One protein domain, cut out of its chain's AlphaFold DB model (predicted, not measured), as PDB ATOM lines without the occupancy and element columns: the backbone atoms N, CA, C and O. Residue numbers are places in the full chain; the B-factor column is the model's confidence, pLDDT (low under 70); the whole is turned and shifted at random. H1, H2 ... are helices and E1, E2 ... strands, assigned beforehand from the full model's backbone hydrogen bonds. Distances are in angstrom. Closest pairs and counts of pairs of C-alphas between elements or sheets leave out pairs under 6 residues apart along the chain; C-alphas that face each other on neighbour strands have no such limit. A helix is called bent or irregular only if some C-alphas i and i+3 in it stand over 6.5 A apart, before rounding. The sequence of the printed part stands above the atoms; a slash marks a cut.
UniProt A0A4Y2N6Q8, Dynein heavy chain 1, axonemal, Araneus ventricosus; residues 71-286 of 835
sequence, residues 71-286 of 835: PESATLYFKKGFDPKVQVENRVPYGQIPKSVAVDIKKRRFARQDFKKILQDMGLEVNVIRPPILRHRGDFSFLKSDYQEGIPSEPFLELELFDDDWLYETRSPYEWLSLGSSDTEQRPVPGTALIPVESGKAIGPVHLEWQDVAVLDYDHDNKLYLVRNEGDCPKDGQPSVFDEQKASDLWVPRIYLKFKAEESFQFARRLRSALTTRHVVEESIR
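This is residues 71 to 286 of the 835 residues of the protein "Dynein heavy chain 1, axonemal" of Araneus ventricosus (UniProt A0A4Y2N6Q8). The core is a five-stranded antiparallel sheet folded back on itself, with E6 and E5 facing E3 and E7 across the hinge strand E4; helix H7 packs across E4, and the long helix H8 starts near E7 and runs away past H3 and H5. H2 lies towards one end of the longest axis, and the small hairpin of E1 and E2 towards the other. The printed part has 216 residues, with eight named helices and seven named strands in the order H1 H2 H3 H4 E1 E2 H5 H6 H7 E3 E4 E5 E6 E7 H8. The class is mixed, the large sheet runs E6 E5 E4 E3 E7, and the whole is compact, with a radius of gyration of the C-alphas of 19.1 A and spans of 64 by 44 by 32 A.

H1, residues 79 to 82, touches H7, residues 173 to 180; the closest C-alphas, of Gly 81 and Leu 179, are 5.2 A apart. H2, residues 99 to 111, is close to but not clearly touching H8, residues 264 to 286; the closest C-alphas, of Phe 110 and Ser 264, are 7.3 A apart. H8 touches H3, residues 115 to 121, with residues 264 to 268 alone, at a steep tilt of 48 degrees, the same way; the closest C-alphas, of Phe 115 and Ser 264, are 5.7 A apart. H4, residues 126 to 129, is close to but not clearly touching H8; the closest C-alphas, of Ile 129 and Leu 275, are 7.2 A apart. E1, residues 133 to 136, and E2, residues 139 to 142, are an antiparallel hairpin, with N 134 and O 141 within hydrogen-bond range at 3.1 A. H8 touches H5, residues 159 to 162, with residues 273 to 278 alone; the closest C-alphas, of Phe 162 and Ala 274, are 4.7 A apart. H8 only just touches H6, residues 165 to 168, with residues 266 to 270 alone and 3 pairs of C-alphas within 8 A, the closest those of Tyr 168 and Arg 270 at 6.3 A. E3, residues 189 to 196, E4, residues 208 to 219, E5, residues 224 to 229, and E6, residues 249 to 253, form a meander, each strand the antiparallel neighbour of the one before; N 191 and O 213, N 214 and O 228, and N 227 and O 250 are each 2.8 A apart. E7, residues 257 to 259, is antiparallel to E3, with N 192 and O 258 at 2.8 A. In this strongly twisted folded sheet, one sheet bent back into two leaves, E4 bends by 94 degrees at residue 212. H7 is on it, at a height over the sheet of 8.4 A, and runs across the strands, at 79 degrees to E4 on the local plane. Every O i to N i+4 pair is within hydrogen-bond range in H2, H3 and H8, and 2 of 4 in H7; H1, H4, H5 and H6 are too short for such a pair.

H1 begins at C-alpha 79 (221.974, 235.101, 201.516), and H8 ends at C-alpha 286 (239.825, 216.995, 161.272). From first to last C-alpha H2 measures 18.4 A, E3 19.8 A, E4 22.2 A, E5 15.8 A and H8 32.6 A.

The C-alphas farthest apart, of Tyr 94 and Ile 203, are 65.5 A apart, and the printed part has no cut. The long links are H1 to H2, E2 to H5, E3 to E4 and E5 to E6. The mean pLDDT of the printed part is 75.5; under 70 are residues 71 to 75, 87 to 88, 90 to 95, 134 to 155, 198 to 206 and 234 to 248.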
ATOM      1  N   PRO A  71     212.642 230.032 198.614       44.22
ATOM      2  CA  PRO A  71     212.368 228.622 198.856       44.22
ATOM      3  C   PRO A  71     212.819 228.276 200.285       44.22
ATOM      4  O   PRO A  71     213.800 228.836 200.778       44.22
ATOM      5  N   GLU A  72     212.090 227.387 200.961       42.22
ATOM      6  CA  GLU A  72     212.265 226.998 202.374       42.22
ATOM      7  C   GLU A  72     213.643 226.376 202.722       42.22
ATOM      8  O   GLU A  72     213.828 225.846 203.812       42.22
ATOM      9  N   SER A  73     214.658 226.482 201.860       45.03
ATOM     10  CA  SER A  73     216.048 226.064 202.093       45.03
ATOM     11  C   SER A  73     216.897 227.106 202.850       45.03
ATOM     12  O   SER A  73     218.125 227.138 202.743       45.03
ATOM     13  N   ALA A  74     216.266 227.962 203.665       44.91
ATOM     14  CA  ALA A  74     216.911 229.069 204.386       44.91
ATOM     15  C   ALA A  74     217.918 228.646 205.484       44.91
ATOM     16  O   ALA A  74     218.578 229.509 206.067       44.91
ATOM     17  N   THR A  75     218.071 227.351 205.772       59.47
ATOM     18  CA  THR A  75     219.078 226.836 206.714       59.47
ATOM     19  C   THR A  75     220.407 226.466 206.048       59.47
ATOM     20  O   THR A  75     221.440 226.581 206.705       59.47
ATOM     21  N   LEU A  76     220.428 226.104 204.757       70.25
ATOM     22  CA  LEU A  76     221.613 225.507 204.120       70.25
ATOM     23  C   LEU A  76     222.642 226.538 203.615       70.25
ATOM     24  O   LEU A  76     223.843 226.321 203.751       70.25
ATOM     25  N   TYR A  77     222.199 227.682 203.085       82.44
ATOM     26  CA  TYR A  77     223.068 228.653 202.399       82.44
ATOM     27  C   TYR A  77     223.013 230.059 203.013       82.44
ATOM     28  O   TYR A  77     221.999 230.481 203.570       82.44
ATOM     29  N   PHE A  78     224.079 230.848 202.842       82.94
ATOM     30  CA  PHE A  78     224.050 232.279 203.163       82.94
ATOM     31  C   PHE A  78     223.361 233.105 202.069       82.94
ATOM     32  O   PHE A  78     223.541 232.862 200.877       82.94
ATOM     33  N   LYS A  79     222.657 234.183 202.457       79.12
ATOM     34  CA  LYS A  79     221.974 235.101 201.516       79.12
ATOM     35  C   LYS A  79     222.906 235.683 200.447       79.12
ATOM     36  O   LYS A  79     222.494 235.859 199.306       79.12
ATOM     37  N   LYS A  80     224.166 235.952 200.803       82.69
ATOM     38  CA  LYS A  80     225.184 236.457 199.868       82.69
ATOM     39  C   LYS A  80     225.535 235.468 198.747       82.69
ATOM     40  O   LYS A  80     225.972 235.912 197.692       82.69
ATOM     41  N   GLY A  81     225.278 234.169 198.930       81.88
ATOM     42  CA  GLY A  81     225.438 233.139 197.897       81.88
ATOM     43  C   GLY A  81     224.441 233.251 196.737       81.88
ATOM     44  O   GLY A  81     224.661 232.657 195.688       81.88
ATOM     45  N   PHE A  82     223.384 234.057 196.890       82.50
ATOM     46  CA  PHE A  82     222.406 234.352 195.838       82.50
ATOM     47  C   PHE A  82     222.550 235.767 195.259       82.50
ATOM     48  O   PHE A  82     221.791 236.128 194.361       82.50
ATOM     49  N   ASP A  83     223.481 236.589 195.764       80.88
ATOM     50  CA  ASP A  83     223.591 237.996 195.368       80.88
ATOM     51  C   ASP A  83     224.633 238.204 194.243       80.88
ATOM     52  O   ASP A  83     225.846 238.062 194.467       80.88
ATOM     53  N   PRO A  84     224.200 238.548 193.016       79.62
ATOM     54  CA  PRO A  84     225.101 238.681 191.879       79.62
ATOM     55  C   PRO A  84     226.039 239.891 191.989       79.62
ATOM     56  O   PRO A  84     225.648 240.977 192.430       79.62
ATOM     57  N   LYS A  85     227.294 239.723 191.541       76.56
ATOM     58  CA  LYS A  85     228.308 240.795 191.519       76.56
ATOM     59  C   LYS A  85     227.981 241.778 190.399       76.56
ATOM     60  O   LYS A  85     228.270 241.532 189.234       76.56
ATOM     61  N   VAL A  86     227.380 242.913 190.744       73.81
ATOM     62  CA  VAL A  86     227.070 243.966 189.769       73.81
ATOM     63  C   VAL A  86     228.164 245.026 189.775       73.81
ATOM     64  O   VAL A  86     228.281 245.803 190.723       73.81
ATOM     65  N   GLN A  87     228.936 245.101 188.693       66.81
ATOM     66  CA  GLN A  87     229.894 246.185 188.480       66.81
ATOM     67  C   GLN A  87     229.212 247.372 187.775       66.81
ATOM     68  O   GLN A  87     228.547 247.231 186.742       66.81
ATOM     69  N   VAL A  88     229.340 248.554 188.377       68.44
ATOM     70  CA  VAL A  88     228.891 249.846 187.839       68.44
ATOM     71  C   VAL A  88     229.988 250.862 188.134       68.44
ATOM     72  O   VAL A  88     230.579 250.822 189.218       68.44
ATOM     73  N   GLU A  89     230.254 251.759 187.186       70.31
ATOM     74  CA  GLU A  89     231.248 252.822 187.340       70.31
ATOM     75  C   GLU A  89     231.038 253.614 188.635       70.31
ATOM     76  O   GLU A  89     229.915 253.890 189.068       70.31
ATOM     77  N   ASN A  90     232.145 253.962 189.293       60.44
ATOM     78  CA  ASN A  90     232.080 254.592 190.606       60.44
ATOM     79  C   ASN A  90     231.651 256.068 190.542       60.44
ATOM     80  O   ASN A  90     231.110 256.588 191.514       60.44
ATOM     81  N   ARG A  91     231.879 256.740 189.407       68.50
ATOM     82  CA  ARG A  91     231.441 258.115 189.149       68.50
ATOM     83  C   ARG A  91     230.416 258.099 188.025       68.50
ATOM     84  O   ARG A  91     230.780 257.875 186.882       68.50
ATOM     85  N   VAL A  92     229.155 258.346 188.363       67.25
ATOM     86  CA  VAL A  92     228.073 258.464 187.383       67.25
ATOM     87  C   VAL A  92     227.925 259.947 186.997       67.25
ATOM     88  O   VAL A  92     227.792 260.773 187.905       67.25
ATOM     89  N   PRO A  93     227.981 260.319 185.702       69.44
ATOM     90  CA  PRO A  93     227.766 261.695 185.247       69.44
ATOM     91  C   PRO A  93     226.397 262.260 185.660       69.44
ATOM     92  O   PRO A  93     225.419 261.524 185.811       69.44
ATOM     93  N   TYR A  94     226.311 263.586 185.805       53.16
ATOM     94  CA  TYR A  94     225.054 264.280 186.113       53.16
ATOM     95  C   TYR A  94     223.999 264.001 185.022       53.16
ATOM     96  O   TYR A  94     224.294 264.124 183.837       53.16
ATOM     97  N   GLY A  95     222.780 263.619 185.421       69.94
ATOM     98  CA  GLY A  95     221.676 263.278 184.505       69.94
ATOM     99  C   GLY A  95     221.510 261.784 184.192       69.94
ATOM    100  O   GLY A  95     220.529 261.410 183.556       69.94
ATOM    101  N   GLN A  96     222.416 260.916 184.658       74.88
ATOM    102  CA  GLN A  96     222.269 259.459 184.550       74.88
ATOM    103  C   GLN A  96     221.715 258.824 185.839       74.88
ATOM    104  O   GLN A  96     221.697 259.435 186.909       74.88
ATOM    105  N   ILE A  97     221.246 257.577 185.730       72.69
ATOM    106  CA  ILE A  97     220.627 256.824 186.832       72.69
ATOM    107  C   ILE A  97     221.638 256.648 187.983       72.69
ATOM    108  O   ILE A  97     222.733 256.134 187.741       72.69
ATOM    109  N   PRO A  98     221.291 256.996 189.240       77.50
ATOM    110  CA  PRO A  98     222.180 256.811 190.384       77.50
ATOM    111  C   PRO A  98     222.686 255.371 190.513       77.50
ATOM    112  O   PRO A  98     221.933 254.417 190.313       77.50
ATOM    113  N   LYS A  99     223.950 255.205 190.925       73.69
ATOM    114  CA  LYS A  99     224.625 253.897 191.036       73.69
ATOM    115  C   LYS A  99     223.800 252.851 191.796       73.69
ATOM    116  O   LYS A  99     223.680 251.724 191.332       73.69
ATOM    117  N   SER A 100     223.212 253.216 192.936       76.94
ATOM    118  CA  SER A 100     222.380 252.315 193.750       76.94
ATOM    119  C   SER A 100     221.153 251.800 192.993       76.94
ATOM    120  O   SER A 100     220.833 250.617 193.069       76.94
ATOM    121  N   VAL A 101     220.508 252.668 192.211       77.25
ATOM    122  CA  VAL A 101     219.334 252.339 191.395       77.25
ATOM    123  C   VAL A 101     219.738 251.492 190.188       77.25
ATOM    124  O   VAL A 101     219.079 250.502 189.889       77.25
ATOM    125  N   ALA A 102     220.853 251.816 189.528       74.81
ATOM    126  CA  ALA A 102     221.386 251.016 188.425       74.81
ATOM    127  C   ALA A 102     221.761 249.590 188.873       74.81
ATOM    128  O   ALA A 102     221.499 248.624 188.152       74.81
ATOM    129  N   VAL A 103     222.327 249.448 190.077       76.56
ATOM    130  CA  VAL A 103     222.604 248.143 190.695       76.56
ATOM    131  C   VAL A 103     221.306 247.384 190.973       76.56
ATOM    132  O   VAL A 103     221.206 246.222 190.585       76.56
ATOM    133  N   ASP A 104     220.302 248.021 191.578       78.12
ATOM    134  CA  ASP A 104     219.008 247.385 191.871       78.12
ATOM    135  C   ASP A 104     218.272 246.940 190.590       78.12
ATOM    136  O   ASP A 104     217.805 245.806 190.500       78.12
ATOM    137  N   ILE A 105     218.255 247.772 189.540       76.06
ATOM    138  CA  ILE A 105     217.679 247.415 188.231       76.06
ATOM    139  C   ILE A 105     218.366 246.173 187.650       76.06
ATOM    140  O   ILE A 105     217.683 245.248 187.200       76.06
ATOM    141  N   LYS A 106     219.706 246.120 187.677       74.94
ATOM    142  CA  LYS A 106     220.467 244.960 187.189       74.94
ATOM    143  C   LYS A 106     220.172 243.705 188.017       74.94
ATOM    144  O   LYS A 106     219.866 242.670 187.432       74.94
ATOM    145  N   LYS A 107     220.141 243.802 189.352       80.00
ATOM    146  CA  LYS A 107     219.776 242.677 190.236       80.00
ATOM    147  C   LYS A 107     218.363 242.155 189.958       80.00
ATOM    148  O   LYS A 107     218.165 240.947 189.848       80.00
ATOM    149  N   ARG A 108     217.384 243.045 189.756       76.44
ATOM    150  CA  ARG A 108     216.011 242.661 189.374       76.44
ATOM    151  C   ARG A 108     215.950 242.002 187.998       76.44
ATOM    152  O   ARG A 108     215.174 241.068 187.815       76.44
ATOM    153  N   ARG A 109     216.747 242.472 187.031       76.88
ATOM    154  CA  ARG A 109     216.852 241.847 185.704       76.88
ATOM    155  C   ARG A 109     217.403 240.428 185.819       76.88
ATOM    156  O   ARG A 109     216.837 239.530 185.209       76.88
ATOM    157  N   PHE A 110     218.433 240.221 186.637       79.00
ATOM    158  CA  PHE A 110     219.027 238.903 186.874       79.00
ATOM    159  C   PHE A 110     218.043 237.941 187.543       79.00
ATOM    160  O   PHE A 110     217.876 236.821 187.074       79.00
ATOM    161  N   ALA A 111     217.294 238.402 188.548       73.81
ATOM    162  CA  ALA A 111     216.282 237.590 189.229       73.81
ATOM    163  C   ALA A 111     215.107 237.148 188.326       73.81
ATOM    164  O   ALA A 111     214.394 236.203 188.661       73.81
ATOM    165  N   ARG A 112     214.878 237.832 187.195       79.56
ATOM    166  CA  ARG A 112     213.838 237.485 186.207       79.56
ATOM    167  C   ARG A 112     214.306 236.482 185.149       79.56
ATOM    168  O   ARG A 112     213.469 235.998 184.394       79.56
ATOM    169  N   GLN A 113     215.608 236.215 185.044       82.38
ATOM    170  CA  GLN A 113     216.155 235.315 184.030       82.38
ATOM    171  C   GLN A 113     215.869 233.852 184.390       82.38
ATOM    172  O   GLN A 113     216.184 233.411 185.492       82.38
ATOM    173  N   ASP A 114     215.328 233.094 183.437       85.56
ATOM    174  CA  ASP A 114     215.199 231.640 183.535       85.56
ATOM    175  C   ASP A 114     216.377 230.979 182.814       85.56
ATOM    176  O   ASP A 114     216.538 231.120 181.601       85.56
ATOM    177  N   PHE A 115     217.219 230.278 183.572       86.75
ATOM    178  CA  PHE A 115     218.426 229.656 183.042       86.75
ATOM    179  C   PHE A 115     218.124 228.550 182.024       86.75
ATOM    180  O   PHE A 115     218.766 228.523 180.977       86.75
ATOM    181  N   LYS A 116     217.121 227.691 182.272       86.81
ATOM    182  CA  LYS A 116     216.787 226.587 181.352       86.81
ATOM    183  C   LYS A 116     216.292 227.133 180.012       86.81
ATOM    184  O   LYS A 116     216.715 226.656 178.962       86.81
ATOM    185  N   LYS A 117     215.475 228.191 180.049       87.75
ATOM    186  CA  LYS A 117     215.000 228.876 178.840       87.75
ATOM    187  C   LYS A 117     216.137 229.542 178.058       87.75
ATOM    188  O   LYS A 117     216.186 229.409 176.844       87.75
ATOM    189  N   ILE A 118     217.079 230.204 178.738       88.31
ATOM    190  CA  ILE A 118     218.240 230.830 178.078       88.31
ATOM    191  C   ILE A 118     219.101 229.788 177.357       88.31
ATOM    192  O   ILE A 118     219.547 230.045 176.241       88.31
ATOM    193  N   LEU A 119     219.327 228.619 177.966       87.69
ATOM    194  CA  LEU A 119     220.071 227.542 177.310       87.69
ATOM    195  C   LEU A 119     219.346 227.056 176.043       87.69
ATOM    196  O   LEU A 119     219.974 226.932 174.996       87.69
ATOM    197  N   GLN A 120     218.026 226.856 176.109       86.44
ATOM    198  CA  GLN A 120     217.218 226.470 174.943       86.44
ATOM    199  C   GLN A 120     217.261 227.530 173.832       86.44
ATOM    200  O   GLN A 120     217.547 227.197 172.684       86.44
ATOM    201  N   ASP A 121     217.058 228.806 174.174       85.06
ATOM    202  CA  ASP A 121     217.067 229.924 173.219       85.06
ATOM    203  C   ASP A 121     218.443 230.090 172.532       85.06
ATOM    204  O   ASP A 121     218.520 230.552 171.395       85.06
ATOM    205  N   MET A 122     219.538 229.697 173.197       83.81
ATOM    206  CA  MET A 122     220.903 229.722 172.651       83.81
ATOM    207  C   MET A 122     221.343 228.406 171.982       83.81
ATOM    208  O   MET A 122     222.509 228.290 171.594       83.81
ATOM    209  N   GLY A 123     220.462 227.405 171.855       80.25
ATOM    210  CA  GLY A 123     220.800 226.091 171.289       80.25
ATOM    211  C   GLY A 123     221.876 225.344 172.087       80.25
ATOM    212  O   GLY A 123     222.742 224.690 171.511       80.25
ATOM    213  N   LEU A 124     221.877 225.518 173.410       83.12
ATOM    214  CA  LEU A 124     222.818 224.940 174.370       83.12
ATOM    215  C   LEU A 124     222.220 223.669 174.990       83.12
ATOM    216  O   LEU A 124     221.934 223.605 176.186       83.12
ATOM    217  N   GLU A 125     221.989 222.663 174.150       80.56
ATOM    218  CA  GLU A 125     221.465 221.368 174.578       80.56
ATOM    219  C   GLU A 125     222.542 220.521 175.268       80.56
ATOM    220  O   GLU A 125     223.722 220.556 174.911       80.56
ATOM    221  N   VAL A 126     222.132 219.706 176.245       79.69
ATOM    222  CA  VAL A 126     223.055 218.872 177.034       79.69
ATOM    223  C   VAL A 126     223.852 217.905 176.151       79.69
ATOM    224  O   VAL A 126     225.046 217.721 176.375       79.69
ATOM    225  N   ASN A 127     223.235 217.358 175.101       72.88
ATOM    226  CA  ASN A 127     223.893 216.437 174.169       72.88
ATOM    227  C   ASN A 127     225.076 217.070 173.420       72.88
ATOM    228  O   ASN A 127     225.994 216.354 173.023       72.88
ATOM    229  N   VAL A 128     225.067 218.397 173.254       75.56
ATOM    230  CA  VAL A 128     226.139 219.167 172.608       75.56
ATOM    231  C   VAL A 128     227.196 219.590 173.633       75.56
ATOM    232  O   VAL A 128     228.387 219.602 173.329       75.56
ATOM    233  N   ILE A 129     226.774 219.917 174.859       81.00
ATOM    234  CA  ILE A 129     227.652 220.401 175.939       81.00
ATOM    235  C   ILE A 129     228.434 219.275 176.609       81.00
ATOM    236  O   ILE A 129     229.503 219.538 177.150       81.00
ATOM    237  N   ARG A 130     227.924 218.041 176.579       77.81
ATOM    238  CA  ARG A 130     228.502 216.909 177.312       77.81
ATOM    239  C   ARG A 130     230.019 216.753 177.074       77.81
ATOM    240  O   ARG A 130     230.485 216.926 175.940       77.81
ATOM    241  N   PRO A 131     230.787 216.398 178.119       77.19
ATOM    242  CA  PRO A 131     232.194 216.062 177.960       77.19
ATOM    243  C   PRO A 131     232.354 214.751 177.167       77.19
ATOM    244  O   PRO A 131     231.481 213.880 177.245       77.19
ATOM    245  N   PRO A 132     233.464 214.587 176.423       71.25
ATOM    246  CA  PRO A 132     233.753 213.350 175.693       71.25
ATOM    247  C   PRO A 132     233.994 212.159 176.636       71.25
ATOM    248  O   PRO A 132     233.629 211.023 176.332       71.25
ATOM    249  N   ILE A 133     234.581 212.429 177.805       70.31
ATOM    250  CA  ILE A 133     234.905 211.448 178.839       70.31
ATOM    251  C   ILE A 133     234.253 211.909 180.141       70.31
ATOM    252  O   ILE A 133     234.481 213.032 180.585       70.31
ATOM    253  N   LEU A 134     233.458 211.041 180.772       68.50
ATOM    254  CA  LEU A 134     232.975 211.271 182.131       68.50
ATOM    255  C   LEU A 134     233.812 210.477 183.127       68.50
ATOM    256  O   LEU A 134     233.931 209.255 183.020       68.50
ATOM    257  N   ARG A 135     234.329 211.178 184.137       63.94
ATOM    258  CA  ARG A 135     234.876 210.562 185.347       63.94
ATOM    259  C   ARG A 135     233.749 210.441 186.367       63.94
ATOM    260  O   ARG A 135     233.255 211.453 186.857       63.94
ATOM    261  N   HIS A 136     233.325 209.219 186.675       62.12
ATOM    262  CA  HIS A 136     232.287 208.972 187.675       62.12
ATOM    263  C   HIS A 136     232.666 207.769 188.541       62.12
ATOM    264  O   HIS A 136     232.990 206.712 188.011       62.12
ATOM    265  N   ARG A 137     232.642 207.935 189.874       57.97
ATOM    266  CA  ARG A 137     232.970 206.884 190.864       57.97
ATOM    267  C   ARG A 137     234.292 206.137 190.594       57.97
ATOM    268  O   ARG A 137     234.383 204.939 190.819       57.97
ATOM    269  N   GLY A 138     235.316 206.845 190.114       54.38
ATOM    270  CA  GLY A 138     236.637 206.264 189.832       54.38
ATOM    271  C   GLY A 138     236.757 205.516 188.499       54.38
ATOM    272  O   GLY A 138     237.870 205.158 188.128       54.38
ATOM    273  N   ASP A 139     235.661 205.364 187.747       56.84
ATOM    274  CA  ASP A 139     235.649 204.733 186.427       56.84
ATOM    275  C   ASP A 139     235.558 205.770 185.295       56.84
ATOM    276  O   ASP A 139     234.870 206.796 185.385       56.84
ATOM    277  N   PHE A 140     236.250 205.478 184.189       57.09
ATOM    278  CA  PHE A 140     236.165 206.240 182.945       57.09
ATOM    279  C   PHE A 140     235.034 205.688 182.084       57.09
ATOM    280  O   PHE A 140     235.138 204.598 181.521       57.09
ATOM    281  N   SER A 141     233.955 206.457 181.955       58.25
ATOM    282  CA  SER A 141     232.843 206.103 181.075       58.25
ATOM    283  C   SER A 141     232.933 206.922 179.794       58.25
ATOM    284  O   SER A 141     232.775 208.145 179.821       58.25
ATOM    285  N   PHE A 142     233.151 206.256 178.659       56.91
ATOM    286  CA  PHE A 142     232.901 206.871 177.357       56.91
ATOM    287  C   PHE A 142     231.391 206.995 177.187       56.91
ATOM    288  O   PHE A 142     230.676 205.989 177.165       56.91
ATOM    289  N   LEU A 143     230.892 208.224 177.081       56.97
ATOM    290  CA  LEU A 143     229.493 208.453 176.760       56.97
ATOM    291  C   LEU A 143     229.269 208.088 175.286       56.97
ATOM    292  O   LEU A 143     229.373 208.951 174.413       56.97
ATOM    293  N   LYS A 144     228.972 206.816 174.993       50.34
ATOM    294  CA  LYS A 144     228.527 206.424 173.649       50.34
ATOM    295  C   LYS A 144     227.276 207.219 173.295       50.34
ATOM    296  O   LYS A 144     226.339 207.300 174.085       50.34
ATOM    297  N   SER A 145     227.297 207.828 172.118       49.59
ATOM    298  CA  SER A 145     226.106 208.388 171.507       49.59
ATOM    299  C   SER A 145     225.087 207.283 171.190       49.59
ATOM    300  O   SER A 145     225.480 206.185 170.801       49.59
ATOM    301  N   ASP A 146     223.789 207.583 171.277       43.38
ATOM    302  CA  ASP A 146     222.709 206.708 170.784       43.38
ATOM    303  C   ASP A 146     222.664 206.627 169.235       43.38
ATOM    304  O   ASP A 146     221.790 205.973 168.662       43.38
ATOM    305  N   TYR A 147     223.590 207.288 168.527       46.97
ATOM    306  CA  TYR A 147     223.653 207.291 167.064       46.97
ATOM    307  C   TYR A 147     224.341 206.029 166.508       46.97
ATOM    308  O   TYR A 147     225.438 205.659 166.921       46.97
ATOM    309  N   GLN A 148     223.686 205.380 165.535       40.69
ATOM    310  CA  GLN A 148     224.242 204.265 164.760       40.69
ATOM    311  C   GLN A 148     225.551 204.674 164.064       40.69
ATOM    312  O   GLN A 148     225.671 205.783 163.545       40.69
ATOM    313  N   GLU A 149     226.512 203.748 164.072       35.19
ATOM    314  CA  GLU A 149     227.853 203.857 163.488       35.19
ATOM    315  C   GLU A 149     227.858 204.574 162.127       35.19
ATOM    316  O   GLU A 149     227.210 204.125 161.181       35.19
ATOM    317  N   GLY A 150     228.629 205.665 162.008       40.06
ATOM    318  CA  GLY A 150     228.973 206.217 160.693       40.06
ATOM    319  C   GLY A 150     229.194 207.726 160.556       40.06
ATOM    320  O   GLY A 150     229.560 208.146 159.461       40.06
ATOM    321  N   ILE A 151     229.016 208.559 161.593       41.44
ATOM    322  CA  ILE A 151     229.187 210.023 161.461       41.44
ATOM    323  C   ILE A 151     230.369 210.558 162.305       41.44
ATOM    324  O   ILE A 151     230.386 210.329 163.512       41.44
ATOM    325  N   PRO A 152     231.321 211.336 161.735       45.03
ATOM    326  CA  PRO A 152     232.487 211.891 162.445       45.03
ATOM    327  C   PRO A 152     232.206 213.071 163.396       45.03
ATOM    328  O   PRO A 152     233.095 213.896 163.589       45.03
ATOM    329  N   SER A 153     230.994 213.238 163.933       53.38
ATOM    330  CA  SER A 153     230.597 214.456 164.669       53.38
ATOM    331  C   SER A 153     230.548 214.287 166.191       53.38
ATOM    332  O   SER A 153     229.847 215.041 166.866       53.38
ATOM    333  N   GLU A 154     231.241 213.295 166.745       63.12
ATOM    334  CA  GLU A 154     231.408 213.224 168.195       63.12
ATOM    335  C   GLU A 154     232.475 214.236 168.647       63.12
ATOM    336  O   GLU A 154     233.551 214.292 168.040       63.12
ATOM    337  N   PRO A 155     232.194 215.052 169.680       69.25
ATOM    338  CA  PRO A 155     233.221 215.897 170.269       69.25
ATOM    339  C   PRO A 155     234.302 214.998 170.870       69.25
ATOM    340  O   PRO A 155     233.986 214.049 171.587       69.25
ATOM    341  N   PHE A 156     235.565 215.293 170.581       77.88
ATOM    342  CA  PHE A 156     236.715 214.536 171.089       77.88
ATOM    343  C   PHE A 156     237.614 215.382 171.994       77.88
ATOM    344  O   PHE A 156     238.458 214.833 172.701       77.88
ATOM    345  N   LEU A 157     237.429 216.704 172.005       84.94
ATOM    346  CA  LEU A 157     238.098 217.618 172.917       84.94
ATOM    347  C   LEU A 157     237.188 217.985 174.091       84.94
ATOM    348  O   LEU A 157     235.971 218.178 173.969       84.94
ATOM    349  N   GLU A 158     237.803 218.106 175.260       87.31
ATOM    350  CA  GLU A 158     237.138 218.575 176.470       87.31
ATOM    351  C   GLU A 158     236.780 220.059 176.332       87.31
ATOM    352  O   GLU A 158     237.563 220.866 175.826       87.31
ATOM    353  N   LEU A 159     235.575 220.437 176.769       88.00
ATOM    354  CA  LEU A 159     235.087 221.816 176.648       88.00
ATOM    355  C   LEU A 159     235.882 222.801 177.521       88.00
ATOM    356  O   LEU A 159     235.986 223.979 177.192       88.00
ATOM    357  N   GLU A 160     236.463 222.297 178.607       88.94
ATOM    358  CA  GLU A 160     237.266 223.035 179.589       88.94
ATOM    359  C   GLU A 160     238.503 223.697 178.975       88.94
ATOM    360  O   GLU A 160     238.929 224.753 179.431       88.94
ATOM    361  N   LEU A 161     239.047 223.119 177.899       87.81
ATOM    362  CA  LEU A 161     240.187 223.680 177.166       87.81
ATOM    363  C   LEU A 161     239.853 225.005 176.464       87.81
ATOM    364  O   LEU A 161     240.758 225.753 176.102       87.81
ATOM    365  N   PHE A 162     238.565 225.286 176.257       88.06
ATOM    366  CA  PHE A 162     238.059 226.452 175.527       88.06
ATOM    367  C   PHE A 162     237.357 227.455 176.442       88.06
ATOM    368  O   PHE A 162     236.572 228.287 175.982       88.06
ATOM    369  N   ASP A 163     237.603 227.347 177.743       87.19
ATOM    370  CA  ASP A 163     236.982 228.186 178.746       87.19
ATOM    371  C   ASP A 163     237.731 229.522 178.916       87.19
ATOM    372  O   ASP A 163     238.818 229.587 179.491       87.19
ATOM    373  N   ASP A 164     237.142 230.612 178.414       81.62
ATOM    374  CA  ASP A 164     237.694 231.971 178.516       81.62
ATOM    375  C   ASP A 164     237.418 232.601 179.894       81.62
ATOM    376  O   ASP A 164     236.688 233.594 180.032       81.62
ATOM    377  N   ASP A 165     238.042 232.045 180.933       77.44
ATOM    378  CA  ASP A 165     237.931 232.526 182.315       77.44
ATOM    379  C   ASP A 165     238.213 234.029 182.432       77.44
ATOM    380  O   ASP A 165     237.469 234.758 183.080       77.44
ATOM    381  N   TRP A 166     239.246 234.539 181.757       72.81
ATOM    382  CA  TRP A 166     239.633 235.953 181.834       72.81
ATOM    383  C   TRP A 166     238.520 236.927 181.410       72.81
ATOM    384  O   TRP A 166     238.430 238.032 181.949       72.81
ATOM    385  N   LEU A 167     237.692 236.552 180.429       73.19
ATOM    386  CA  LEU A 167     236.670 237.442 179.877       73.19
ATOM    387  C   LEU A 167     235.344 237.352 180.643       73.19
ATOM    388  O   LEU A 167     234.638 238.356 180.764       73.19
ATOM    389  N   TYR A 168     234.996 236.154 181.119       79.81
ATOM    390  CA  TYR A 168     233.672 235.865 181.671       79.81
ATOM    391  C   TYR A 168     233.659 235.678 183.193       79.81
ATOM    392  O   TYR A 168     232.608 235.869 183.809       79.81
ATOM    393  N   GLU A 169     234.784 235.329 183.822       82.69
ATOM    394  CA  GLU A 169     234.853 235.115 185.266       82.69
ATOM    395  C   GLU A 169     234.863 236.446 186.031       82.69
ATOM    396  O   GLU A 169     235.588 237.391 185.720       82.69
ATOM    397  N   THR A 170     234.037 236.527 187.072       77.62
ATOM    398  CA  THR A 170     233.856 237.757 187.862       77.62
ATOM    399  C   THR A 170     234.483 237.673 189.249       77.62
ATOM    400  O   THR A 170     234.644 238.713 189.905       77.62
ATOM    401  N   ARG A 171     234.809 236.464 189.718       87.00
ATOM    402  CA  ARG A 171     235.378 236.180 191.041       87.00
ATOM    403  C   ARG A 171     236.410 235.055 190.934       87.00
ATOM    404  O   ARG A 171     236.232 234.122 190.162       87.00
ATOM    405  N   SER A 172     237.470 235.119 191.735       89.19
ATOM    406  CA  SER A 172     238.385 233.981 191.875       89.19
ATOM    407  C   SER A 172     237.691 232.801 192.584       89.19
ATOM    408  O   SER A 172     236.696 233.019 193.282       89.19
ATOM    409  N   PRO A 173     238.214 231.565 192.485       90.69
ATOM    410  CA  PRO A 173     237.660 230.419 193.211       90.69
ATOM    411  C   PRO A 173     237.538 230.657 194.724       90.69
ATOM    412  O   PRO A 173     236.509 230.357 195.327       90.69
ATOM    413  N   TYR A 174     238.537 231.309 195.325       90.31
ATOM    414  CA  TYR A 174     238.502 231.699 196.737       90.31
ATOM    415  C   TYR A 174     237.401 232.731 197.033       90.31
ATOM    416  O   TYR A 174     236.685 232.612 198.026       90.31
ATOM    417  N   GLU A 175     237.211 233.729 196.159       90.19
ATOM    418  CA  GLU A 175     236.108 234.689 196.293       90.19
ATOM    419  C   GLU A 175     234.738 234.002 196.183       90.19
ATOM    420  O   GLU A 175     233.824 234.368 196.926       90.19
ATOM    421  N   TRP A 176     234.586 233.008 195.300       91.19
ATOM    422  CA  TRP A 176     233.361 232.213 195.195       91.19
ATOM    423  C   TRP A 176     233.075 231.442 196.484       91.19
ATOM    424  O   TRP A 176     231.993 231.611 197.048       91.19
ATOM    425  N   LEU A 177     234.046 230.683 197.000       90.25
ATOM    426  CA  LEU A 177     233.899 229.919 198.246       90.25
ATOM    427  C   LEU A 177     233.672 230.822 199.469       90.25
ATOM    428  O   LEU A 177     232.892 230.477 200.356       90.25
ATOM    429  N   SER A 178     234.242 232.033 199.485       89.81
ATOM    430  CA  SER A 178     234.026 233.012 200.562       89.81
ATOM    431  C   SER A 178     232.569 233.487 200.688       89.81
ATOM    432  O   SER A 178     232.164 234.009 201.735       89.81
ATOM    433  N   LEU A 179     231.729 233.295 199.657       87.38
ATOM    434  CA  LEU A 179     230.282 233.532 199.758       87.38
ATOM    435  C   LEU A 179     229.604 232.546 200.723       87.38
ATOM    436  O   LEU A 179     228.536 232.857 201.250       87.38
ATOM    437  N   GLY A 180     230.242 231.407 200.982       84.12
ATOM    438  CA  GLY A 180     229.853 230.396 201.956       84.12
ATOM    439  C   GLY A 180     230.473 230.588 203.343       84.12
ATOM    440  O   GLY A 180     230.072 229.906 204.275       84.12
ATOM    441  N   SER A 181     231.401 231.530 203.527       84.31
ATOM    442  CA  SER A 181     232.127 231.725 204.795       84.31
ATOM    443  C   SER A 181     231.585 232.893 205.617       84.31
ATOM    444  O   SER A 181     231.331 233.965 205.080       84.31
ATOM    445  N   SER A 182     231.460 232.763 206.929       79.06
ATOM    446  CA  SER A 182     231.231 233.877 207.865       79.06
ATOM    447  C   SER A 182     232.272 233.829 208.985       79.06
ATOM    448  O   SER A 182     232.993 232.841 209.083       79.06
ATOM    449  N   ASP A 183     232.355 234.858 209.836       73.81
ATOM    450  CA  ASP A 183     233.348 234.910 210.926       73.81
ATOM    451  C   ASP A 183     233.258 233.708 211.895       73.81
ATOM    452  O   ASP A 183     234.215 233.426 212.614       73.81
ATOM    453  N   THR A 184     232.124 232.992 211.918       71.56
ATOM    454  CA  THR A 184     231.847 231.892 212.858       71.56
ATOM    455  C   THR A 184     231.396 230.578 212.209       71.56
ATOM    456  O   THR A 184     231.467 229.540 212.859       71.56
ATOM    457  N   GLU A 185     230.920 230.588 210.960       77.81
ATOM    458  CA  GLU A 185     230.339 229.413 210.286       77.81
ATOM    459  C   GLU A 185     230.780 229.303 208.819       77.81
ATOM    460  O   GLU A 185     230.808 230.306 208.100       77.81
ATOM    461  N   GLN A 186     231.013 228.069 208.362       81.62
ATOM    462  CA  GLN A 186     231.246 227.712 206.960       81.62
ATOM    463  C   GLN A 186     230.041 226.929 206.422       81.62
ATOM    464  O   GLN A 186     229.680 225.884 206.962       81.62
ATOM    465  N   ARG A 187     229.429 227.427 205.348       84.75
ATOM    466  CA  ARG A 187     228.305 226.816 204.628       84.75
ATOM    467  C   ARG A 187     228.679 226.603 203.157       84.75
ATOM    468  O   ARG A 187     229.516 227.345 202.644       84.75
ATOM    469  N   PRO A 188     228.065 225.633 202.461       87.50
ATOM    470  CA  PRO A 188     228.242 225.499 201.020       87.50
ATOM    471  C   PRO A 188     227.750 226.737 200.260       87.50
ATOM    472  O   PRO A 188     226.975 227.553 200.774       87.50
ATOM    473  N   VAL A 189     228.171 226.861 199.004       90.44
ATOM    474  CA  VAL A 189     227.712 227.913 198.088       90.44
ATOM    475  C   VAL A 189     226.704 227.323 197.098       90.44
ATOM    476  O   VAL A 189     226.983 226.282 196.510       90.44
ATOM    477  N   PRO A 190     225.539 227.956 196.874       91.50
ATOM    478  CA  PRO A 190     224.526 227.409 195.979       91.50
ATOM    479  C   PRO A 190     224.916 227.578 194.502       91.50
ATOM    480  O   PRO A 190     225.306 228.665 194.053       91.50
ATOM    481  N   GLY A 191     224.736 226.517 193.721       92.12
ATOM    482  CA  GLY A 191     225.010 226.472 192.287       92.12
ATOM    483  C   GLY A 191     224.035 225.580 191.520       92.12
ATOM    484  O   GLY A 191     223.135 224.966 192.083       92.12
ATOM    485  N   THR A 192     224.205 225.538 190.204       92.94
ATOM    486  CA  THR A 192     223.558 224.592 189.296       92.94
ATOM    487  C   THR A 192     224.661 223.985 188.433       92.94
ATOM    488  O   THR A 192     225.382 224.731 187.767       92.94
ATOM    489  N   ALA A 193     224.814 222.664 188.453       92.81
ATOM    490  CA  ALA A 193     225.870 221.959 187.731       92.81
ATOM    491  C   ALA A 193     225.310 220.877 186.808       92.81
ATOM    492  O   ALA A 193     224.237 220.329 187.064       92.81
ATOM    493  N   LEU A 194     226.040 220.578 185.735       90.38
ATOM    494  CA  LEU A 194     225.732 219.478 184.829       90.38
ATOM    495  C   LEU A 194     226.302 218.175 185.405       90.38
ATOM    496  O   LEU A 194     227.506 217.944 185.326       90.38
ATOM    497  N   ILE A 195     225.447 217.336 185.994       86.75
ATOM    498  CA  ILE A 195     225.853 216.107 186.696       86.75
ATOM    499  C   ILE A 195     225.030 214.886 186.241       86.75
ATOM    500  O   ILE A 195     223.931 215.060 185.701       86.75
ATOM    501  N   PRO A 196     225.534 213.651 186.436       82.62
ATOM    502  CA  PRO A 196     224.809 212.420 186.121       82.62
ATOM    503  C   PRO A 196     223.465 212.297 186.847       82.62
ATOM    504  O   PRO A 196     223.355 212.616 188.030       82.62
ATOM    505  N   VAL A 197     222.456 211.781 186.150       77.94
ATOM    506  CA  VAL A 197     221.173 211.380 186.737       77.94
ATOM    507  C   VAL A 197     221.254 209.902 187.115       77.94
ATOM    508  O   VAL A 197     221.476 209.050 186.250       77.94
ATOM    509  N   GLU A 198     221.059 209.575 188.396       65.69
ATOM    510  CA  GLU A 198     220.996 208.184 188.857       65.69
ATOM    511  C   GLU A 198     219.722 207.507 188.326       65.69
ATOM    512  O   GLU A 198     218.647 207.554 188.921       65.69
ATOM    513  N   SER A 199     219.829 206.868 187.162       53.88
ATOM    514  CA  SER A 199     218.794 205.958 186.680       53.88
ATOM    515  C   SER A 199     218.997 204.595 187.347       53.88
ATOM    516  O   SER A 199     220.065 204.000 187.255       53.88
ATOM    517  N   GLY A 200     217.980 204.072 188.038       50.97
ATOM    518  CA  GLY A 200     218.043 202.794 188.771       50.97
ATOM    519  C   GLY A 200     218.251 201.530 187.914       50.97
ATOM    520  O   GLY A 200     217.899 200.436 188.349       50.97
ATOM    521  N   LYS A 201     218.777 201.646 186.685       47.22
ATOM    522  CA  LYS A 201     219.122 200.536 185.790       47.22
ATOM    523  C   LYS A 201     220.637 200.517 185.572       47.22
ATOM    524  O   LYS A 201     221.183 201.406 184.939       47.22
ATOM    525  N   ALA A 202     221.295 199.463 186.047       47.34
ATOM    526  CA  ALA A 202     222.755 199.313 186.058       47.34
ATOM    527  C   ALA A 202     223.435 199.175 184.673       47.34
ATOM    528  O   ALA A 202     224.651 199.033 184.611       47.34
ATOM    529  N   ILE A 203     222.683 199.163 183.567       47.28
ATOM    530  CA  ILE A 203     223.218 198.953 182.214       47.28
ATOM    531  C   ILE A 203     222.493 199.908 181.255       47.28
ATOM    532  O   ILE A 203     221.434 199.583 180.722       47.28
ATOM    533  N   GLY A 204     223.041 201.112 181.083       53.69
ATOM    534  CA  GLY A 204     222.558 202.143 180.160       53.69
ATOM    535  C   GLY A 204     223.524 203.337 180.088       53.69
ATOM    536  O   GLY A 204     224.357 203.479 180.987       53.69
ATOM    537  N   PRO A 205     223.471 204.166 179.027       56.94
ATOM    538  CA  PRO A 205     224.299 205.367 178.918       56.94
ATOM    539  C   PRO A 205     224.002 206.342 180.067       56.94
ATOM    540  O   PRO A 205     222.853 206.542 180.459       56.94
ATOM    541  N   VAL A 206     225.052 206.946 180.627       65.44
ATOM    542  CA  VAL A 206     224.926 207.920 181.719       65.44
ATOM    543  C   VAL A 206     224.315 209.209 181.164       65.44
ATOM    544  O   VAL A 206     224.931 209.901 180.356       65.44
ATOM    545  N   HIS A 207     223.102 209.545 181.598       73.19
ATOM    546  CA  HIS A 207     222.445 210.794 181.218       73.19
ATOM    547  C   HIS A 207     222.883 211.935 182.142       73.19
ATOM    548  O   HIS A 207     222.915 211.771 183.359       73.19
ATOM    549  N   LEU A 208     223.210 213.092 181.565       81.62
ATOM    550  CA  LEU A 208     223.555 214.308 182.301       81.62
ATOM    551  C   LEU A 208     222.349 215.250 182.359       81.62
ATOM    552  O   LEU A 208     221.636 215.407 181.368       81.62
ATOM    553  N   GLU A 209     222.155 215.928 183.485       86.62
ATOM    554  CA  GLU A 209     221.168 217.005 183.615       86.62
ATOM    555  C   GLU A 209     221.720 218.150 184.474       86.62
ATOM    556  O   GLU A 209     222.516 217.942 185.392       86.62
ATOM    557  N   TRP A 210     221.299 219.380 184.167       90.19
ATOM    558  CA  TRP A 210     221.531 220.540 185.022       90.19
ATOM    559  C   TRP A 210     220.690 220.432 186.299       90.19
ATOM    560  O   TRP A 210     219.475 220.647 186.262       90.19
ATOM    561  N   GLN A 211     221.348 220.141 187.419       90.06
ATOM    562  CA  GLN A 211     220.734 219.983 188.739       90.06
ATOM    563  C   GLN A 211     221.261 221.035 189.719       90.06
ATOM    564  O   GLN A 211     222.350 221.583 189.539       90.06
ATOM    565  N   ASP A 212     220.470 221.343 190.745       90.94
ATOM    566  CA  ASP A 212     220.876 222.265 191.804       90.94
ATOM    567  C   ASP A 212     221.836 221.572 192.778       90.94
ATOM    568  O   ASP A 212     221.609 220.437 193.205       90.94
ATOM    569  N   VAL A 213     222.951 222.242 193.071       91.06
ATOM    570  CA  VAL A 213     224.081 221.673 193.808       91.06
ATOM    571  C   VAL A 213     224.615 222.627 194.873       91.06
ATOM    572  O   VAL A 213     224.611 223.850 194.714       91.06
ATOM    573  N   ALA A 214     225.143 222.040 195.937       91.00
ATOM    574  CA  ALA A 214     225.931 222.689 196.966       91.00
ATOM    575  C   ALA A 214     227.423 222.570 196.620       91.00
ATOM    576  O   ALA A 214     227.960 221.468 196.535       91.00
ATOM    577  N   VAL A 215     228.101 223.702 196.425       92.06
ATOM    578  CA  VAL A 215     229.547 223.767 196.171       92.06
ATOM    579  C   VAL A 215     230.283 223.812 197.508       92.06
ATOM    580  O   VAL A 215     230.011 224.691 198.331       92.06
ATOM    581  N   LEU A 216     231.182 222.855 197.723       89.31
ATOM    582  CA  LEU A 216     231.838 222.596 199.006       89.31
ATOM    583  C   LEU A 216     233.281 223.099 199.037       89.31
ATOM    584  O   LEU A 216     233.663 223.775 199.990       89.31
ATOM    585  N   ASP A 217     234.057 222.780 198.001       90.00
ATOM    586  CA  ASP A 217     235.500 223.029 197.960       90.00
ATOM    587  C   ASP A 217     236.008 223.224 196.519       90.00
ATOM    588  O   ASP A 217     235.242 223.105 195.556       90.00
ATOM    589  N   TYR A 218     237.292 223.541 196.366       92.50
ATOM    590  CA  TYR A 218     237.960 223.756 195.086       92.50
ATOM    591  C   TYR A 218     239.375 223.168 195.074       92.50
ATOM    592  O   TYR A 218     240.212 223.514 195.906       92.50
ATOM    593  N   ASP A 219     239.658 222.339 194.072       90.38
ATOM    594  CA  ASP A 219     240.982 221.795 193.794       90.38
ATOM    595  C   ASP A 219     241.732 222.738 192.847       90.38
ATOM    596  O   ASP A 219     241.354 222.918 191.685       90.38
ATOM    597  N   HIS A 220     242.806 223.345 193.355       87.94
ATOM    598  CA  HIS A 220     243.618 224.300 192.609       87.94
ATOM    599  C   HIS A 220     244.487 223.636 191.529       87.94
ATOM    600  O   HIS A 220     244.768 224.271 190.510       87.94
ATOM    601  N   ASP A 221     244.898 222.383 191.721       88.19
ATOM    602  CA  ASP A 221     245.807 221.697 190.801       88.19
ATOM    603  C   ASP A 221     245.055 221.236 189.552       88.19
ATOM    604  O   ASP A 221     245.507 221.464 188.427       88.19
ATOM    605  N   ASN A 222     243.861 220.665 189.741       83.94
ATOM    606  CA  ASN A 222     243.017 220.193 188.639       83.94
ATOM    607  C   ASN A 222     241.974 221.220 188.171       83.94
ATOM    608  O   ASN A 222     241.296 220.990 187.173       83.94
ATOM    609  N   LYS A 223     241.840 222.359 188.865       88.88
ATOM    610  CA  LYS A 223     240.836 223.410 188.610       88.88
ATOM    611  C   LYS A 223     239.379 222.919 188.670       88.88
ATOM    612  O   LYS A 223     238.524 223.395 187.920       88.88
ATOM    613  N   LEU A 224     239.080 222.003 189.588       90.88
ATOM    614  CA  LEU A 224     237.755 221.392 189.746       90.88
ATOM    615  C   LEU A 224     237.054 221.906 191.007       90.88
ATOM    616  O   LEU A 224     237.692 222.167 192.021       90.88
ATOM    617  N   TYR A 225     235.728 222.023 190.965       92.25
ATOM    618  CA  TYR A 225     234.903 222.332 192.134       92.25
ATOM    619  C   TYR A 225     234.265 221.060 192.682       92.25
ATOM    620  O   TYR A 225     233.684 220.285 191.923       92.25
ATOM    621  N   LEU A 226     234.324 220.871 193.997       91.31
ATOM    622  CA  LEU A 226     233.612 219.790 194.666       91.31
ATOM    623  C   LEU A 226     232.149 220.195 194.845       91.31
ATOM    624  O   LEU A 226     231.852 221.186 195.521       91.31
ATOM    625  N   VAL A 227     231.237 219.434 194.247       90.25
ATOM    626  CA  VAL A 227     229.797 219.687 194.302       90.25
ATOM    627  C   VAL A 227     229.043 218.477 194.838       90.25
ATOM    628  O   VAL A 227     229.390 217.335 194.552       90.25
ATOM    629  N   ARG A 228     227.975 218.745 195.591       87.69
ATOM    630  CA  ARG A 228     227.018 217.754 196.092       87.69
ATOM    631  C   ARG A 228     225.621 218.109 195.607       87.69
ATOM    632  O   ARG A 228     225.262 219.285 195.610       87.69
ATOM    633  N   ASN A 229     224.813 217.124 195.222       86.38
ATOM    634  CA  ASN A 229     223.407 217.370 194.892       86.38
ATOM    635  C   ASN A 229     222.673 217.993 196.096       86.38
ATOM    636  O   ASN A 229     222.808 217.518 197.227       86.38
ATOM    637  N   GLU A 230     221.898 219.060 195.879       82.31
ATOM    638  CA  GLU A 230     221.166 219.732 196.963       82.31
ATOM    639  C   GLU A 230     220.172 218.785 197.662       82.31
ATOM    640  O   GLU A 230     219.962 218.902 198.870       82.31
ATOM    641  N   GLY A 231     219.632 217.791 196.944       76.81
ATOM    642  CA  GLY A 231     218.752 216.759 197.508       76.81
ATOM    643  C   GLY A 231     219.407 215.877 198.581       76.81
ATOM    644  O   GLY A 231     218.712 215.406 199.481       76.81
ATOM    645  N   ASP A 232     220.732 215.723 198.533       74.44
ATOM    646  CA  ASP A 232     221.513 214.861 199.432       74.44
ATOM    647  C   ASP A 232     222.183 215.639 200.578       74.44
ATOM    648  O   ASP A 232     222.950 215.082 201.372       74.44
ATOM    649  N   CYS A 233     221.929 216.947 200.676       71.31
ATOM    650  CA  CYS A 233     222.518 217.789 201.711       71.31
ATOM    651  C   CYS A 233     221.830 217.589 203.079       71.31
ATOM    652  O   CYS A 233     220.600 217.500 203.152       71.31
ATOM    653  N   PRO A 234     222.589 217.568 204.196       65.25
ATOM    654  CA  PRO A 234     222.005 217.527 205.536       65.25
ATOM    655  C   PRO A 234     221.138 218.771 205.776       65.25
ATOM    656  O   PRO A 234     221.585 219.895 205.553       65.25
ATOM    657  N   LYS A 235     219.896 218.585 206.238       58.38
ATOM    658  CA  LYS A 235     218.958 219.698 206.495       58.38
ATOM    659  C   LYS A 235     219.278 220.485 207.776       58.38
ATOM    660  O   LYS A 235     218.852 221.635 207.902       58.38
ATOM    661  N   ASP A 236     220.062 219.890 208.673       55.09
ATOM    662  CA  ASP A 236     220.576 220.510 209.892       55.09
ATOM    663  C   ASP A 236     221.998 221.006 209.622       55.09
ATOM    664  O   ASP A 236     222.855 220.201 209.268       55.09
ATOM    665  N   GLY A 237     222.242 222.315 209.754       52.03
ATOM    666  CA  GLY A 237     223.474 223.030 209.373       52.03
ATOM    667  C   GLY A 237     224.764 222.648 210.118       52.03
ATOM    668  O   GLY A 237     225.509 223.527 210.544       52.03
ATOM    669  N   GLN A 238     225.045 221.358 210.282       52.00
ATOM    670  CA  GLN A 238     226.357 220.848 210.651       52.00
ATOM    671  C   GLN A 238     227.338 221.049 209.482       52.00
ATOM    672  O   GLN A 238     226.951 220.887 208.319       52.00
ATOM    673  N   PRO A 239     228.608 221.393 209.766       48.38
ATOM    674  CA  PRO A 239     229.620 221.540 208.732       48.38
ATOM    675  C   PRO A 239     229.745 220.223 207.964       48.38
ATOM    676  O   PRO A 239     229.935 219.163 208.562       48.38
ATOM    677  N   SER A 240     229.617 220.285 206.636       49.69
ATOM    678  CA  SER A 240     229.912 219.142 205.771       49.69
ATOM    679  C   SER A 240     231.408 218.867 205.841       49.69
ATOM    680  O   SER A 240     232.189 219.457 205.104       49.69
ATOM    681  N   VAL A 241     231.804 218.000 206.769       46.06
ATOM    682  CA  VAL A 241     233.124 217.377 206.760       46.06
ATOM    683  C   VAL A 241     233.181 216.483 205.522       46.06
ATOM    684  O   VAL A 241     232.225 215.758 205.231       46.06
ATOM    685  N   PHE A 242     234.271 216.609 204.771       43.62
ATOM    686  CA  PHE A 242     234.604 215.752 203.641       43.62
ATOM    687  C   PHE A 242     234.580 214.286 204.094       43.62
ATOM    688  O   PHE A 242     235.288 213.917 205.029       43.62
ATOM    689  N   ASP A 243     233.728 213.479 203.469       46.94
ATOM    690  CA  ASP A 243     233.619 212.047 203.725       46.94
ATOM    691  C   ASP A 243     233.662 211.357 202.359       46.94
ATOM    692  O   ASP A 243     232.670 211.358 201.629       46.94
ATOM    693  N   GLU A 244     234.833 210.822 201.989       45.81
ATOM    694  CA  GLU A 244     235.121 210.183 200.686       45.81
ATOM    695  C   GLU A 244     234.158 209.033 200.331       45.81
ATOM    696  O   GLU A 244     234.176 208.519 199.215       45.81
ATOM    697  N   GLN A 245     233.301 208.617 201.267       44.84
ATOM    698  CA  GLN A 245     232.405 207.471 201.146       44.84
ATOM    699  C   GLN A 245     230.956 207.823 200.756       44.84
ATOM    700  O   GLN A 245     230.141 206.910 200.596       44.84
ATOM    701  N   LYS A 246     230.592 209.105 200.572       57.12
ATOM    702  CA  LYS A 246     229.242 209.472 200.096       57.12
ATOM    703  C   LYS A 246     229.164 209.500 198.569       57.12
ATOM    704  O   LYS A 246     229.867 210.245 197.901       57.12
ATOM    705  N   ALA A 247     228.238 208.714 198.021       55.53
ATOM    706  CA  ALA A 247     228.094 208.466 196.585       55.53
ATOM    707  C   ALA A 247     227.693 209.684 195.716       55.53
ATOM    708  O   ALA A 247     227.732 209.569 194.492       55.53
ATOM    709  N   SER A 248     227.305 210.816 196.317       65.31
ATOM    710  CA  SER A 248     226.772 212.000 195.623       65.31
ATOM    711  C   SER A 248     227.758 213.164 195.449       65.31
ATOM    712  O   SER A 248     227.401 214.163 194.818       65.31
ATOM    713  N   ASP A 249     228.986 213.047 195.964       81.56
ATOM    714  CA  ASP A 249     230.031 214.065 195.808       81.56
ATOM    715  C   ASP A 249     230.764 213.904 194.470       81.56
ATOM    716  O   ASP A 249     231.233 212.819 194.120       81.56
ATOM    717  N   LEU A 250     230.861 214.993 193.704       84.69
ATOM    718  CA  LEU A 250     231.433 215.004 192.357       84.69
ATOM    719  C   LEU A 250     232.381 216.190 192.172       84.69
ATOM    720  O   LEU A 250     232.065 217.319 192.536       84.69
ATOM    721  N   TRP A 251     233.524 215.941 191.537       88.31
ATOM    722  CA  TRP A 251     234.422 216.995 191.076       88.31
ATOM    723  C   TRP A 251     233.992 217.463 189.688       88.31
ATOM    724  O   TRP A 251     234.002 216.683 188.735       88.31
ATOM    725  N   VAL A 252     233.588 218.729 189.584       89.12
ATOM    726  CA  VAL A 252     233.015 219.311 188.369       89.12
ATOM    727  C   VAL A 252     233.847 220.514 187.904       89.12
ATOM    728  O   VAL A 252     234.112 221.429 188.688       89.12
ATOM    729  N   PRO A 253     234.246 220.553 186.625       91.12
ATOM    730  CA  PRO A 253     234.918 221.702 186.031       91.12
ATOM    731  C   PRO A 253     234.051 222.963 186.017       91.12
ATOM    732  O   PRO A 253     232.825 222.900 185.899       91.12
ATOM    733  N   ARG A 254     234.686 224.138 186.061       91.50
ATOM    734  CA  ARG A 254     233.981 225.428 186.148       91.50
ATOM    735  C   ARG A 254     232.994 225.671 185.001       91.50
ATOM    736  O   ARG A 254     231.909 226.191 185.256       91.50
ATOM    737  N   ILE A 255     233.322 225.264 183.773       91.00
ATOM    738  CA  ILE A 255     232.444 225.429 182.603       91.00
ATOM    739  C   ILE A 255     231.097 224.697 182.756       91.00
ATOM    740  O   ILE A 255     230.097 225.102 182.167       91.00
ATOM    741  N   TYR A 256     231.040 223.659 183.596       92.06
ATOM    742  CA  TYR A 256     229.839 222.870 183.881       92.06
ATOM    743  C   TYR A 256     229.156 223.247 185.201       92.06
ATOM    744  O   TYR A 256     228.178 222.604 185.580       92.06
ATOM    745  N   LEU A 257     229.629 224.285 185.897       93.31
ATOM    746  CA  LEU A 257     229.082 224.765 187.165       93.31
ATOM    747  C   LEU A 257     228.731 226.246 187.054       93.31
ATOM    748  O   LEU A 257     229.612 227.087 186.904       93.31
ATOM    749  N   LYS A 258     227.456 226.587 187.226       92.81
ATOM    750  CA  LYS A 258     226.984 227.969 187.342       92.81
ATOM    751  C   LYS A 258     226.646 228.289 188.796       92.81
ATOM    752  O   LYS A 258     225.752 227.674 189.372       92.81
ATOM    753  N   PHE A 259     227.252 229.320 189.377       92.19
ATOM    754  CA  PHE A 259     226.853 229.783 190.712       92.19
ATOM    755  C   PHE A 259     225.494 230.503 190.677       92.19
ATOM    756  O   PHE A 259     225.176 231.220 189.726       92.19
ATOM    757  N   LYS A 260     224.673 230.389 191.732       88.75
ATOM    758  CA  LYS A 260     223.401 231.146 191.795       88.75
ATOM    759  C   LYS A 260     223.627 232.662 191.889       88.75
ATOM    760  O   LYS A 260     222.789 233.427 191.420       88.75
ATOM    761  N   ALA A 261     224.771 233.095 192.427       87.44
ATOM    762  CA  ALA A 261     225.243 234.485 192.436       87.44
ATOM    763  C   ALA A 261     225.989 234.913 191.145       87.44
ATOM    764  O   ALA A 261     226.751 235.887 191.164       87.44
ATOM    765  N   GLU A 262     225.797 234.203 190.031       87.44
ATOM    766  CA  GLU A 262     226.316 234.526 188.694       87.44
ATOM    767  C   GLU A 262     225.175 234.898 187.726       87.44
ATOM    768  O   GLU A 262     224.041 234.430 187.855       87.44
ATOM    769  N   GLU A 263     225.456 235.747 186.731       86.06
ATOM    770  CA  GLU A 263     224.476 236.107 185.700       86.06
ATOM    771  C   GLU A 263     224.262 234.959 184.694       86.06
ATOM    772  O   GLU A 263     225.186 234.547 183.991       86.06
ATOM    773  N   SER A 264     223.013 234.494 184.552       88.19
ATOM    774  CA  SER A 264     222.647 233.368 183.675       88.19
ATOM    775  C   SER A 264     223.013 233.592 182.206       88.19
ATOM    776  O   SER A 264     223.461 232.665 181.540       88.19
ATOM    777  N   PHE A 265     222.808 234.808 181.694       86.38
ATOM    778  CA  PHE A 265     223.067 235.126 180.287       86.38
ATOM    779  C   PHE A 265     224.566 235.175 179.966       86.38
ATOM    780  O   PHE A 265     224.981 234.687 178.920       86.38
ATOM    781  N   GLN A 266     225.385 235.718 180.874       85.69
ATOM    782  CA  GLN A 266     226.844 235.730 180.714       85.69
ATOM    783  C   GLN A 266     227.425 234.316 180.778       85.69
ATOM    784  O   GLN A 266     228.237 233.958 179.930       85.69
ATOM    785  N   PHE A 267     226.945 233.485 181.708       90.19
ATOM    786  CA  PHE A 267     227.343 232.080 181.772       90.19
ATOM    787  C   PHE A 267     226.948 231.307 180.499       90.19
ATOM    788  O   PHE A 267     227.750 230.567 179.938       90.19
ATOM    789  N   ALA A 268     225.739 231.529 179.972       90.38
ATOM    790  CA  ALA A 268     225.320 230.917 178.709       90.38
ATOM    791  C   ALA A 268     226.170 231.397 177.512       90.38
ATOM    792  O   ALA A 268     226.530 230.600 176.648       90.38
ATOM    793  N   ARG A 269     226.574 232.676 177.482       88.69
ATOM    794  CA  ARG A 269     227.521 233.191 176.476       88.69
ATOM    795  C   ARG A 269     228.897 232.542 176.575       88.69
ATOM    796  O   ARG A 269     229.456 232.202 175.538       88.69
ATOM    797  N   ARG A 270     229.415 232.355 177.791       90.44
ATOM    798  CA  ARG A 270     230.668 231.638 178.059       90.44
ATOM    799  C   ARG A 270     230.611 230.217 177.491       90.44
ATOM    800  O   ARG A 270     231.452 229.868 176.669       90.44
ATOM    801  N   LEU A 271     229.555 229.463 177.814       89.88
ATOM    802  CA  LEU A 271     229.296 228.129 177.255       89.88
ATOM    803  C   LEU A 271     229.238 228.130 175.724       89.88
ATOM    804  O   LEU A 271     229.896 227.321 175.076       89.88
ATOM    805  N   ARG A 272     228.477 229.054 175.124       85.38
ATOM    806  CA  ARG A 272     228.361 229.163 173.662       85.38
ATOM    807  C   ARG A 272     229.709 229.479 173.014       85.38
ATOM    808  O   ARG A 272     230.033 228.878 171.999       85.38
ATOM    809  N   SER A 273     230.489 230.383 173.605       85.12
ATOM    810  CA  SER A 273     231.828 230.753 173.132       85.12
ATOM    811  C   SER A 273     232.777 229.554 173.147       85.12
ATOM    812  O   SER A 273     233.411 229.264 172.130       85.12
ATOM    813  N   ALA A 274     232.812 228.817 174.261       86.88
ATOM    814  CA  ALA A 274     233.620 227.609 174.401       86.88
ATOM    815  C   ALA A 274     233.210 226.542 173.372       86.88
ATOM    816  O   ALA A 274     234.061 225.991 172.680       86.88
ATOM    817  N   LEU A 275     231.904 226.313 173.187       84.94
ATOM    818  CA  LEU A 275     231.393 225.348 172.206       84.94
ATOM    819  C   LEU A 275     231.717 225.734 170.769       84.94
ATOM    820  O   LEU A 275     232.156 224.886 169.998       84.94
ATOM    821  N   THR A 276     231.504 226.997 170.397       81.25
ATOM    822  CA  THR A 276     231.838 227.486 169.058       81.25
ATOM    823  C   THR A 276     233.332 227.347 168.795       81.25
ATOM    824  O   THR A 276     233.718 226.915 167.714       81.25
ATOM    825  N   THR A 277     234.175 227.657 169.780       80.50
ATOM    826  CA  THR A 277     235.630 227.540 169.636       80.50
ATOM    827  C   THR A 277     236.064 226.083 169.537       80.50
ATOM    828  O   THR A 277     236.793 225.744 168.608       80.50
ATOM    829  N   ARG A 278     235.552 225.203 170.411       84.75
ATOM    830  CA  ARG A 278     235.781 223.756 170.326       84.75
ATOM    831  C   ARG A 278     235.400 223.225 168.954       84.75
ATOM    832  O   ARG A 278     236.210 222.559 168.328       84.75
ATOM    833  N   HIS A 279     234.205 223.559 168.472       77.06
ATOM    834  CA  HIS A 279     233.721 223.128 167.163       77.06
ATOM    835  C   HIS A 279     234.681 223.547 166.047       77.06
ATOM    836  O   HIS A 279     235.142 222.706 165.283       77.06
ATOM    837  N   VAL A 280     235.055 224.829 166.002       75.81
ATOM    838  CA  VAL A 280     235.996 225.355 165.002       75.81
ATOM    839  C   VAL A 280     237.348 224.642 165.077       75.81
ATOM    840  O   VAL A 280     237.933 224.332 164.039       75.81
ATOM    841  N   VAL A 281     237.857 224.375 166.281       79.94
ATOM    842  CA  VAL A 281     239.155 223.716 166.484       79.94
ATOM    843  C   VAL A 281     239.099 222.237 166.112       79.94
ATOM    844  O   VAL A 281     239.955 221.778 165.362       79.94
ATOM    845  N   GLU A 282     238.089 221.500 166.561       78.00
ATOM    846  CA  GLU A 282     237.889 220.090 166.214       78.00
ATOM    847  C   GLU A 282     237.696 219.894 164.709       78.00
ATOM    848  O   GLU A 282     238.264 218.968 164.132       78.00
ATOM    849  N   GLU A 283     236.927 220.770 164.060       73.38
ATOM    850  CA  GLU A 283     236.787 220.772 162.605       73.38
ATOM    851  C   GLU A 283     238.114 221.091 161.918       73.38
ATOM    852  O   GLU A 283     238.483 220.409 160.966       73.38
ATOM    853  N   SER A 284     238.861 222.084 162.405       75.19
ATOM    854  CA  SER A 284     240.168 222.439 161.837       75.19
ATOM    855  C   SER A 284     241.170 221.292 161.963       75.19
ATOM    856  O   SER A 284     241.886 221.002 161.010       75.19
ATOM    857  N   ILE A 285     241.193 220.595 163.104       81.19
ATOM    858  CA  ILE A 285     242.030 219.406 163.317       81.19
ATOM    859  C   ILE A 285     241.624 218.295 162.351       81.19
ATOM    860  O   ILE A 285     242.493 217.722 161.700       81.19
ATOM    861  N   ARG A 286     240.320 218.014 162.211       75.69
ATOM    862  CA  ARG A 286     239.825 216.995 161.272       75.69
ATOM    863  C   ARG A 286     240.217 217.330 159.832       75.69
ATOM    864  O   ARG A 286     240.733 216.467 159.131       75.69
TER     865      ARG A 286